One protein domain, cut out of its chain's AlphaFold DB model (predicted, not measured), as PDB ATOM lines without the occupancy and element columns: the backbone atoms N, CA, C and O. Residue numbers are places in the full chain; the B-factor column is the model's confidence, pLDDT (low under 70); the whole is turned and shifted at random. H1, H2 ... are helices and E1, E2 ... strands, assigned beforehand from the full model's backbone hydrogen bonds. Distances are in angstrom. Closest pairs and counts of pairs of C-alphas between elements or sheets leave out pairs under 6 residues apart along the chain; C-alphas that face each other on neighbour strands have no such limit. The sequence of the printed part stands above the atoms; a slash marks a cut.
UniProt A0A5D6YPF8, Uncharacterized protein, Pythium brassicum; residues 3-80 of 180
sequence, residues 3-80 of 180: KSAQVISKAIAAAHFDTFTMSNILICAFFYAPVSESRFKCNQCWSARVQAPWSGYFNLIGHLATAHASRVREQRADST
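Overview. This is residues 3 to 80 of the 180 residues of an uncharacterized protein of Pythium brassicum (UniProt A0A5D6YPF8). Look first for one long helix, H1, whose residues 3 to 19 stick out as an arm from a small body; in that body a three-stranded sheet has the short helix H2 over one face, and H3 follows H2 at a steep angle, off the sheet. The 78 printed residues hold three named helices and three named strands in the order H1, E1, E2, E3, H2, H3, and are mostly helix. The sheet E1 - E2 - E3 is antiparallel, a meander, each strand the antiparallel neighbour of the one before. The whole is loose, with a radius of gyration of the C-alphas of 15.1 A and spans of 51 by 29 by 17 A.

Arrangement. Start at H1, residues 3 to 31, which with residues 28 to 31 only grazes the sheet of E1, residues 32 to 36, E2, residues 39 to 42, and E3, residues 48 to 50. In the hairpin E1 and E2, find N 33 and O 41 within hydrogen-bond range at 2.9 A; in the hairpin E2 and E3, N 40 and O 49 at 2.9 A. H2, residues 58 to 67, is on the sheet at a height of 9.9 A. H1 touches H2 with residues 24 to 28 alone, at a steep tilt of 54 degrees, the same way; their closest C-alphas, Cys 28 and Leu 60, are 7.0 A apart. H3, residues 69 to 78, is close to H2 but not clearly touching, their closest C-alphas, Ala 65 and Val 72, 6.4 A apart. O i to N i+4 pairs are within range throughout H1 and H2, but 3 of 6 in H3.

Along the chain. Find C-alpha 3 at (-62.098, -44.360, 68.033); from there H1 runs 43.1 A. E1 spans 11.6 A, E2 10.0 A, E3 6.9 A, H2 13.9 A and H3 15.3 A, ending at C-alpha 78 at (-37.806, -15.004, 58.063).

Size, cuts and confidence. The C-alphas of Lys 3 and Trp 46, the two farthest apart, are 50.8 A apart. The printed part has no cut and no long link. Look for pLDDT under 70 at residues 3 to 22 and 69 to 80.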
ATOM      1  N   LYS A   3     -61.422 -45.429  68.794       56.59
ATOM      2  CA  LYS A   3     -62.098 -44.360  68.033       56.59
ATOM      3  C   LYS A   3     -61.536 -42.961  68.328       56.59
ATOM      4  O   LYS A   3     -61.547 -42.112  67.448       56.59
ATOM      5  N   SER A   4     -60.999 -42.730  69.525       53.72
ATOM      6  CA  SER A   4     -60.453 -41.432  69.961       53.72
ATOM      7  C   SER A   4     -59.140 -41.062  69.260       53.72
ATOM      8  O   SER A   4     -58.967 -39.912  68.870       53.72
ATOM      9  N   ALA A   5     -58.254 -42.032  69.007       53.91
ATOM     10  CA  ALA A   5     -57.000 -41.793  68.287       53.91
ATOM     11  C   ALA A   5     -57.233 -41.329  66.835       53.91
ATOM     12  O   ALA A   5     -56.575 -40.406  66.361       53.91
ATOM     13  N   GLN A   6     -58.228 -41.902  66.146       56.88
ATOM     14  CA  GLN A   6     -58.561 -41.527  64.765       56.88
ATOM     15  C   GLN A   6     -59.172 -40.120  64.648       56.88
ATOM     16  O   GLN A   6     -58.998 -39.461  63.623       56.88
ATOM     17  N   VAL A   7     -59.877 -39.648  65.681       60.34
ATOM     18  CA  VAL A   7     -60.463 -38.295  65.709       60.34
ATOM     19  C   VAL A   7     -59.370 -37.235  65.851       60.34
ATOM     20  O   VAL A   7     -59.398 -36.234  65.137       60.34
ATOM     21  N   ILE A   8     -58.362 -37.488  66.692       60.97
ATOM     22  CA  ILE A   8     -57.225 -36.578  66.882       60.97
ATOM     23  C   ILE A   8     -56.403 -36.465  65.590       60.97
ATOM     24  O   ILE A   8     -56.118 -35.355  65.147       60.97
ATOM     25  N   SER A   9     -56.101 -37.579  64.911       61.22
ATOM     26  CA  SER A   9     -55.369 -37.542  63.634       61.22
ATOM     27  C   SER A   9     -56.114 -36.783  62.527       61.22
ATOM     28  O   SER A   9     -55.484 -36.063  61.755       61.22
ATOM     29  N   LYS A  10     -57.450 -36.892  62.455       59.59
ATOM     30  CA  LYS A  10     -58.267 -36.129  61.492       59.59
ATOM     31  C   LYS A  10     -58.296 -34.631  61.803       59.59
ATOM     32  O   LYS A  10     -58.200 -33.829  60.879       59.59
ATOM     33  N   ALA A  11     -58.392 -34.258  63.079       58.41
ATOM     34  CA  ALA A  11     -58.362 -32.859  63.503       58.41
ATOM     35  C   ALA A  11     -56.995 -32.206  63.226       58.41
ATOM     36  O   ALA A  11     -56.938 -31.088  62.724       58.41
ATOM     37  N   ILE A  12     -55.902 -32.937  63.468       60.41
ATOM     38  CA  ILE A  12     -54.540 -32.495  63.144       60.41
ATOM     39  C   ILE A  12     -54.382 -32.315  61.625       60.41
ATOM     40  O   ILE A  12     -53.897 -31.277  61.184       60.41
ATOM     41  N   ALA A  13     -54.844 -33.266  60.803       58.09
ATOM     42  CA  ALA A  13     -54.765 -33.151  59.343       58.09
ATOM     43  C   ALA A  13     -55.547 -31.946  58.786       58.09
ATOM     44  O   ALA A  13     -55.043 -31.256  57.903       58.09
ATOM     45  N   ALA A  14     -56.737 -31.656  59.325       56.16
ATOM     46  CA  ALA A  14     -57.517 -30.477  58.944       56.16
ATOM     47  C   ALA A  14     -56.815 -29.168  59.348       56.16
ATOM     48  O   ALA A  14     -56.660 -28.273  58.520       56.16
ATOM     49  N   ALA A  15     -56.290 -29.090  60.576       53.97
ATOM     50  CA  ALA A  15     -55.571 -27.911  61.061       53.97
ATOM     51  C   ALA A  15     -54.272 -27.638  60.280       53.97
ATOM     52  O   ALA A  15     -53.964 -26.483  59.979       53.97
ATOM     53  N   HIS A  16     -53.525 -28.685  59.910       57.41
ATOM     54  CA  HIS A  16     -52.349 -28.563  59.042       57.41
ATOM     55  C   HIS A  16     -52.719 -28.133  57.619       57.41
ATOM     56  O   HIS A  16     -51.960 -27.394  56.996       57.41
ATOM     57  N   PHE A  17     -53.871 -28.564  57.099       50.62
ATOM     58  CA  PHE A  17     -54.325 -28.165  55.771       50.62
ATOM     59  C   PHE A  17     -54.740 -26.686  55.735       50.62
ATOM     60  O   PHE A  17     -54.331 -25.975  54.816       50.62
ATOM     61  N   ASP A  18     -55.449 -26.201  56.761       50.56
ATOM     62  CA  ASP A  18     -55.898 -24.802  56.874       50.56
ATOM     63  C   ASP A  18     -54.746 -23.820  57.142       50.56
ATOM     64  O   ASP A  18     -54.648 -22.771  56.503       50.56
ATOM     65  N   THR A  19     -53.803 -24.157  58.028       51.81
ATOM     66  CA  THR A  19     -52.629 -23.293  58.270       51.81
ATOM     67  C   THR A  19     -51.687 -23.246  57.067       51.81
ATOM     68  O   THR A  19     -51.161 -22.184  56.722       51.81
ATOM     69  N   PHE A  20     -51.508 -24.369  56.367       55.00
ATOM     70  CA  PHE A  20     -50.663 -24.419  55.178       55.00
ATOM     71  C   PHE A  20     -51.284 -23.660  53.994       55.00
ATOM     72  O   PHE A  20     -50.578 -22.930  53.295       55.00
ATOM     73  N   THR A  21     -52.604 -23.747  53.788       58.28
ATOM     74  CA  THR A  21     -53.291 -22.963  52.746       58.28
ATOM     75  C   THR A  21     -53.304 -21.467  53.053       58.28
ATOM     76  O   THR A  21     -53.038 -20.684  52.139       58.28
ATOM     77  N   MET A  22     -53.480 -21.057  54.315       58.22
ATOM     78  CA  MET A  22     -53.361 -19.647  54.717       58.22
ATOM     79  C   MET A  22     -51.964 -19.075  54.437       58.22
ATOM     80  O   MET A  22     -51.843 -17.960  53.926       58.22
ATOM     81  N   SER A  23     -50.900 -19.850  54.671       77.88
ATOM     82  CA  SER A  23     -49.531 -19.401  54.373       77.88
ATOM     83  C   SER A  23     -49.271 -19.221  52.869       77.88
ATOM     84  O   SER A  23     -48.659 -18.236  52.454       77.88
ATOM     85  N   ASN A  24     -49.794 -20.115  52.022       82.19
ATOM     86  CA  ASN A  24     -49.585 -20.035  50.575       82.19
ATOM     87  C   ASN A  24     -50.344 -18.874  49.935       82.19
ATOM     88  O   ASN A  24     -49.826 -18.260  49.004       82.19
ATOM     89  N   ILE A  25     -51.534 -18.543  50.446       84.62
ATOM     90  CA  ILE A  25     -52.303 -17.381  49.985       84.62
ATOM     91  C   ILE A  25     -51.498 -16.096  50.202       84.62
ATOM     92  O   ILE A  25     -51.353 -15.305  49.272       84.62
ATOM     93  N   LEU A  26     -50.913 -15.915  51.391       85.69
ATOM     94  CA  LEU A  26     -50.111 -14.731  51.715       85.69
ATOM     95  C   LEU A  26     -48.833 -14.644  50.868       85.69
ATOM     96  O   LEU A  26     -48.513 -13.580  50.337       85.69
ATOM     97  N   ILE A  27     -48.140 -15.769  50.668       85.69
ATOM     98  CA  ILE A  27     -46.963 -15.833  49.789       85.69
ATOM     99  C   ILE A  27     -47.351 -15.455  48.351       85.69
ATOM    100  O   ILE A  27     -46.664 -14.666  47.698       85.69
ATOM    101  N   CYS A  28     -48.464 -15.989  47.845       86.62
ATOM    102  CA  CYS A  28     -48.947 -15.661  46.511       86.62
ATOM    103  C   CYS A  28     -49.355 -14.190  46.386       86.62
ATOM    104  O   CYS A  28     -48.989 -13.568  45.391       86.62
ATOM    105  N   ALA A  29     -50.025 -13.617  47.387       86.88
ATOM    106  CA  ALA A  29     -50.402 -12.203  47.401       86.88
ATOM    107  C   ALA A  29     -49.186 -11.261  47.356       86.88
ATOM    108  O   ALA A  29     -49.253 -10.197  46.746       86.88
ATOM    109  N   PHE A  30     -48.055 -11.654  47.952       89.44
ATOM    110  CA  PHE A  30     -46.827 -10.858  47.919       89.44
ATOM    111  C   PHE A  30     -46.135 -10.889  46.545       89.44
ATOM    112  O   PHE A  30     -45.664  -9.869  46.034       89.44
ATOM    113  N   PHE A  31     -46.048 -12.069  45.926       89.19
ATOM    114  CA  PHE A  31     -45.262 -12.250  44.703       89.19
ATOM    115  C   PHE A  31     -46.031 -12.078  43.401       89.19
ATOM    116  O   PHE A  31     -45.395 -11.945  42.347       89.19
ATOM    117  N   TYR A  32     -47.359 -12.112  43.446       92.69
ATOM    118  CA  TYR A  32     -48.187 -12.069  42.254       92.69
ATOM    119  C   TYR A  32     -49.195 -10.929  42.292       92.69
ATOM    120  O   TYR A  32     -49.902 -10.737  43.274       92.69
ATOM    121  N   ALA A  33     -49.320 -10.232  41.165       93.75
ATOM    122  CA  ALA A  33     -50.432  -9.329  40.913       93.75
ATOM    123  C   ALA A  33     -51.608 -10.107  40.285       93.75
ATOM    124  O   ALA A  33     -51.388 -10.850  39.315       93.75
ATOM    125  N   PRO A  34     -52.847  -9.958  40.788       90.94
ATOM    126  CA  PRO A  34     -54.020 -10.528  40.138       90.94
ATOM    127  C   PRO A  34     -54.286  -9.809  38.807       90.94
ATOM    128  O   PRO A  34     -54.253  -8.582  38.732       90.94
ATOM    129  N   VAL A  35     -54.531 -10.579  37.747       91.31
ATOM    130  CA  VAL A  35     -54.899 -10.072  36.410       91.31
ATOM    131  C   VAL A  35     -56.351 -10.417  36.086       91.31
ATOM    132  O   VAL A  35     -57.053  -9.622  35.471       91.31
ATOM    133  N   SER A  36     -56.805 -11.601  36.498       88.81
ATOM    134  CA  SER A  36     -58.204 -12.041  36.439       88.81
ATOM    135  C   SER A  36     -58.453 -13.108  37.512       88.81
ATOM    136  O   SER A  36     -57.505 -13.521  38.178       88.81
ATOM    137  N   GLU A  37     -59.692 -13.595  37.660       83.50
ATOM    138  CA  GLU A  37     -60.097 -14.561  38.710       83.50
ATOM    139  C   GLU A  37     -59.171 -15.777  38.870       83.50
ATOM    140  O   GLU A  37     -58.993 -16.283  39.973       83.50
ATOM    141  N   SER A  38     -58.553 -16.238  37.785       87.25
ATOM    142  CA  SER A  38     -57.639 -17.382  37.786       87.25
ATOM    143  C   SER A  38     -56.280 -17.072  37.163       87.25
ATOM    144  O   SER A  38     -55.492 -17.988  36.934       87.25
ATOM    145  N   ARG A  39     -55.966 -15.803  36.865       90.31
ATOM    146  CA  ARG A  39     -54.681 -15.418  36.260       90.31
ATOM    147  C   ARG A  39     -53.901 -14.477  37.151       90.31
ATOM    148  O   ARG A  39     -54.375 -13.416  37.543       90.31
ATOM    149  N   PHE A  40     -52.647 -14.845  37.353       92.44
ATOM    150  CA  PHE A  40     -51.703 -14.166  38.218       92.44
ATOM    151  C   PHE A  40     -50.451 -13.818  37.429       92.44
ATOM    152  O   PHE A  40     -49.944 -14.633  36.656       92.44
ATOM    153  N   LYS A  41     -49.929 -12.612  37.621       95.12
ATOM    154  CA  LYS A  41     -48.676 -12.170  37.008       95.12
ATOM    155  C   LYS A  41     -47.586 -12.155  38.062       95.12
ATOM    156  O   LYS A  41     -47.749 -11.517  39.093       95.12
ATOM    157  N   CYS A  42     -46.487 -12.864  37.821       94.31
ATOM    158  CA  CYS A  42     -45.357 -12.851  38.743       94.31
ATOM    159  C   CYS A  42     -44.667 -11.481  38.709       94.31
ATOM    160  O   CYS A  42     -44.251 -11.035  37.644       94.31
ATOM    161  N   ASN A  43     -44.474 -10.848  39.863       90.56
ATOM    162  CA  ASN A  43     -43.822  -9.539  39.958       90.56
ATOM    163  C   ASN A  43     -42.302  -9.603  39.709       90.56
ATOM    164  O   ASN A  43     -41.671  -8.576  39.487       90.56
ATOM    165  N   GLN A  44     -41.700 -10.799  39.733       88.31
ATOM    166  CA  GLN A  44     -40.258 -10.978  39.518       88.31
ATOM    167  C   GLN A  44     -39.902 -11.213  38.046       88.31
ATOM    168  O   GLN A  44     -39.004 -10.567  37.517       88.31
ATOM    169  N   CYS A  45     -40.588 -12.146  37.380       92.31
ATOM    170  CA  CYS A  45     -40.303 -12.503  35.984       92.31
ATOM    171  C   CYS A  45     -41.363 -12.017  34.991       92.31
ATOM    172  O   CYS A  45     -41.253 -12.300  33.800       92.31
ATOM    173  N   TRP A  46     -42.413 -11.341  35.465       90.50
ATOM    174  CA  TRP A  46     -43.533 -10.839  34.663       90.50
ATOM    175  C   TRP A  46     -44.311 -11.907  33.885       90.50
ATOM    176  O   TRP A  46     -45.185 -11.565  33.085       90.50
ATOM    177  N   SER A  47     -44.048 -13.192  34.146       88.88
ATOM    178  CA  SER A  47     -44.765 -14.293  33.512       88.88
ATOM    179  C   SER A  47     -46.186 -14.398  34.060       88.88
ATOM    180  O   SER A  47     -46.411 -14.364  35.274       88.88
ATOM    181  N   ALA A  48     -47.153 -14.510  33.149       91.38
ATOM    182  CA  ALA A  48     -48.532 -14.808  33.499       91.38
ATOM    183  C   ALA A  48     -48.682 -16.310  33.773       91.38
ATOM    184  O   ALA A  48     -48.167 -17.151  33.030       91.38
ATOM    185  N   ARG A  49     -49.397 -16.650  34.842       91.50
ATOM    186  CA  ARG A  49     -49.677 -18.015  35.279       91.50
ATOM    187  C   ARG A  49     -51.165 -18.160  35.545       91.50
ATOM    188  O   ARG A  49     -51.781 -17.293  36.158       91.50
ATOM    189  N   VAL A  50     -51.731 -19.262  35.072       90.94
ATOM    190  CA  VAL A  50     -53.119 -19.634  35.351       90.94
ATOM    191  C   VAL A  50     -53.120 -20.512  36.594       90.94
ATOM    192  O   VAL A  50     -52.374 -21.490  36.642       90.94
ATOM    193  N   GLN A  51     -53.923 -20.163  37.596       87.56
ATOM    194  CA  GLN A  51     -54.214 -21.023  38.734       87.56
ATOM    195  C   GLN A  51     -55.084 -22.183  38.264       87.56
ATOM    196  O   GLN A  51     -56.173 -21.971  37.732       87.56
ATOM    197  N   ALA A  52     -54.587 -23.406  38.445       83.00
ATOM    198  CA  ALA A  52     -55.397 -24.574  38.163       83.00
ATOM    199  C   ALA A  52     -56.520 -24.658  39.213       83.00
ATOM    200  O   ALA A  52     -56.274 -24.452  40.409       83.00
ATOM    201  N   PRO A  53     -57.764 -24.925  38.786       79.31
ATOM    202  CA  PRO A  53     -58.861 -25.094  39.722       79.31
ATOM    203  C   PRO A  53     -58.530 -26.263  40.656       79.31
ATOM    204  O   PRO A  53     -57.895 -27.234  40.246       79.31
ATOM    205  N   TRP A  54     -58.917 -26.147  41.928       78.12
ATOM    206  CA  TRP A  54     -58.685 -27.165  42.966       78.12
ATOM    207  C   TRP A  54     -57.212 -27.426  43.335       78.12
ATOM    208  O   TRP A  54     -56.940 -28.226  44.222       78.12
ATOM    209  N   SER A  55     -56.248 -26.719  42.730       77.06
ATOM    210  CA  SER A  55     -54.815 -26.923  42.984       77.06
ATOM    211  C   SER A  55     -54.236 -26.022  44.080       77.06
ATOM    212  O   SER A  55     -53.024 -25.827  44.091       77.06
ATOM    213  N   GLY A  56     -55.060 -25.386  44.920       79.88
ATOM    214  CA  GLY A  56     -54.644 -24.646  46.127       79.88
ATOM    215  C   GLY A  56     -53.310 -23.887  46.044       79.88
ATOM    216  O   GLY A  56     -52.408 -24.173  46.823       79.88
ATOM    217  N   TYR A  57     -53.147 -22.974  45.078       84.94
ATOM    218  CA  TYR A  57     -51.936 -22.160  44.840       84.94
ATOM    219  C   TYR A  57     -50.610 -22.921  44.603       84.94
ATOM    220  O   TYR A  57     -49.593 -22.299  44.289       84.94
ATOM    221  N   PHE A  58     -50.596 -24.255  44.664       85.88
ATOM    222  CA  PHE A  58     -49.397 -25.091  44.555       85.88
ATOM    223  C   PHE A  58     -48.632 -24.881  43.249       85.88
ATOM    224  O   PHE A  58     -47.407 -24.927  43.230       85.88
ATOM    225  N   ASN A  59     -49.336 -24.604  42.156       88.62
ATOM    226  CA  ASN A  59     -48.735 -24.325  40.857       88.62
ATOM    227  C   ASN A  59     -47.980 -22.979  40.837       88.62
ATOM    228  O   ASN A  59     -46.908 -22.875  40.238       88.62
ATOM    229  N   LEU A  60     -48.500 -21.957  41.526       89.44
ATOM    230  CA  LEU A  60     -47.842 -20.659  41.674       89.44
ATOM    231  C   LEU A  60     -46.643 -20.759  42.619       89.44
ATOM    232  O   LEU A  60     -45.581 -20.201  42.335       89.44
ATOM    233  N   ILE A  61     -46.775 -21.516  43.708       90.12
ATOM    234  CA  ILE A  61     -45.663 -21.804  44.620       90.12
ATOM    235  C   ILE A  61     -44.586 -22.641  43.916       90.12
ATOM    236  O   ILE A  61     -43.397 -22.367  44.066       90.12
ATOM    237  N   GLY A  62     -44.978 -23.606  43.083       89.69
ATOM    238  CA  GLY A  62     -44.068 -24.405  42.264       89.69
ATOM    239  C   GLY A  62     -43.268 -23.551  41.281       89.69
ATOM    240  O   GLY A  62     -42.062 -23.751  41.127       89.69
ATOM    241  N   HIS A  63     -43.891 -22.533  40.682       91.19
ATOM    242  CA  HIS A  63     -43.163 -21.545  39.887       91.19
ATOM    243  C   HIS A  63     -42.127 -20.786  40.726       91.19
ATOM    244  O   HIS A  63     -40.977 -20.681  40.308       91.19
ATOM    245  N   LEU A  64     -42.494 -20.301  41.916       89.31
ATOM    246  CA  LEU A  64     -41.550 -19.600  42.793       89.31
ATOM    247  C   LEU A  64     -40.376 -20.505  43.195       89.31
ATOM    248  O   LEU A  64     -39.225 -20.077  43.153       89.31
ATOM    249  N   ALA A  65     -40.646 -21.767  43.527       86.12
ATOM    250  CA  ALA A  65     -39.626 -22.725  43.937       86.12
ATOM    251  C   ALA A  65     -38.648 -23.093  42.808       86.12
ATOM    252  O   ALA A  65     -37.488 -23.381  43.086       86.12
ATOM    253  N   THR A  66     -39.098 -23.083  41.550       87.50
ATOM    254  CA  THR A  66     -38.286 -23.494  40.391       87.50
ATOM    255  C   THR A  66     -37.596 -22.320  39.703       87.50
ATOM    256  O   THR A  66     -36.414 -22.409  39.382       87.50
ATOM    257  N   ALA A  67     -38.302 -21.208  39.498       84.56
ATOM    258  CA  ALA A  67     -37.792 -20.039  38.785       84.56
ATOM    259  C   ALA A  67     -37.105 -19.018  39.706       84.56
ATOM    260  O   ALA A  67     -36.255 -18.255  39.255       84.56
ATOM    261  N   HIS A  68     -37.461 -19.009  40.995       83.69
ATOM    262  CA  HIS A  68     -36.991 -18.037  41.988       83.69
ATOM    263  C   HIS A  68     -36.450 -18.731  43.254       83.69
ATOM    264  O   HIS A  68     -36.580 -18.222  44.370       83.69
ATOM    265  N   ALA A  69     -35.820 -19.900  43.076       66.75
ATOM    266  CA  ALA A  69     -35.345 -20.786  44.144       66.75
ATOM    267  C   ALA A  69     -34.440 -20.097  45.182       66.75
ATOM    268  O   ALA A  69     -34.485 -20.429  46.367       66.75
ATOM    269  N   SER A  70     -33.642 -19.117  44.749       60.22
ATOM    270  CA  SER A  70     -32.729 -18.361  45.609       60.22
ATOM    271  C   SER A  70     -33.441 -17.428  46.593       60.22
ATOM    272  O   SER A  70     -32.876 -17.130  47.635       60.22
ATOM    273  N   ARG A  71     -34.683 -17.007  46.316       57.66
ATOM    274  CA  ARG A  71     -35.396 -15.983  47.107       57.66
ATOM    275  C   ARG A  71     -36.518 -16.542  47.983       57.66
ATOM    276  O   ARG A  71     -36.842 -15.966  49.015       57.66
ATOM    277  N   VAL A  72     -37.080 -17.698  47.615       56.34
ATOM    278  CA  VAL A  72     -38.104 -18.398  48.421       56.34
ATOM    279  C   VAL A  72     -37.518 -18.968  49.718       56.34
ATOM    280  O   VAL A  72     -38.218 -19.064  50.724       56.34
ATOM    281  N   ARG A  73     -36.229 -19.336  49.715       53.22
ATOM    282  CA  ARG A  73     -35.530 -19.821  50.916       53.22
ATOM    283  C   ARG A  73     -35.388 -18.743  51.989       53.22
ATOM    284  O   ARG A  73     -35.501 -19.065  53.164       53.22
ATOM    285  N   GLU A  74     -35.202 -17.491  51.585       53.91
ATOM    286  CA  GLU A  74     -34.964 -16.379  52.508       53.91
ATOM    287  C   GLU A  74     -36.237 -15.977  53.268       53.91
ATOM    288  O   GLU A  74     -36.214 -15.836  54.483       53.91
ATOM    289  N   GLN A  75     -37.396 -15.942  52.605       53.50
ATOM    290  CA  GLN A  75     -38.663 -15.614  53.278       53.50
ATOM    291  C   GLN A  75     -39.243 -16.747  54.133       53.50
ATOM    292  O   GLN A  75     -39.941 -16.487  55.113       53.50
ATOM    293  N   ARG A  76     -38.955 -18.013  53.797       51.25
ATOM    294  CA  ARG A  76     -39.319 -19.149  54.665       51.25
ATOM    295  C   ARG A  76     -38.511 -19.175  55.963       51.25
ATOM    296  O   ARG A  76     -39.027 -19.679  56.951       51.25
ATOM    297  N   ALA A  77     -37.286 -18.646  55.957       47.81
ATOM    298  CA  ALA A  77     -36.457 -18.512  57.154       47.81
ATOM    299  C   ALA A  77     -36.845 -17.289  58.010       47.81
ATOM    300  O   ALA A  77     -36.730 -17.335  59.230       47.81
ATOM    301  N   ASP A  78     -37.359 -16.229  57.381       44.47
ATOM    302  CA  ASP A  78     -37.806 -15.004  58.063       44.47
ATOM    303  C   ASP A  78     -39.201 -15.143  58.710       44.47
ATOM    304  O   ASP A  78     -39.544 -14.430  59.641       44.47
ATOM    305  N   SER A  79     -40.009 -16.126  58.292       47.84
ATOM    306  CA  SER A  79     -41.358 -16.352  58.853       47.84
ATOM    307  C   SER A  79     -41.371 -16.928  60.283       47.84
ATOM    308  O   SER A  79     -42.445 -17.134  60.847       47.84
ATOM    309  N   THR A  80     -40.203 -17.204  60.873       49.00
ATOM    310  CA  THR A  80     -40.052 -17.612  62.284       49.00
ATOM    311  C   THR A  80     -39.854 -16.437  63.246       49.00
ATOM    312  O   THR A  80     -39.960 -16.630  64.453       49.00
TER     313      THR A  80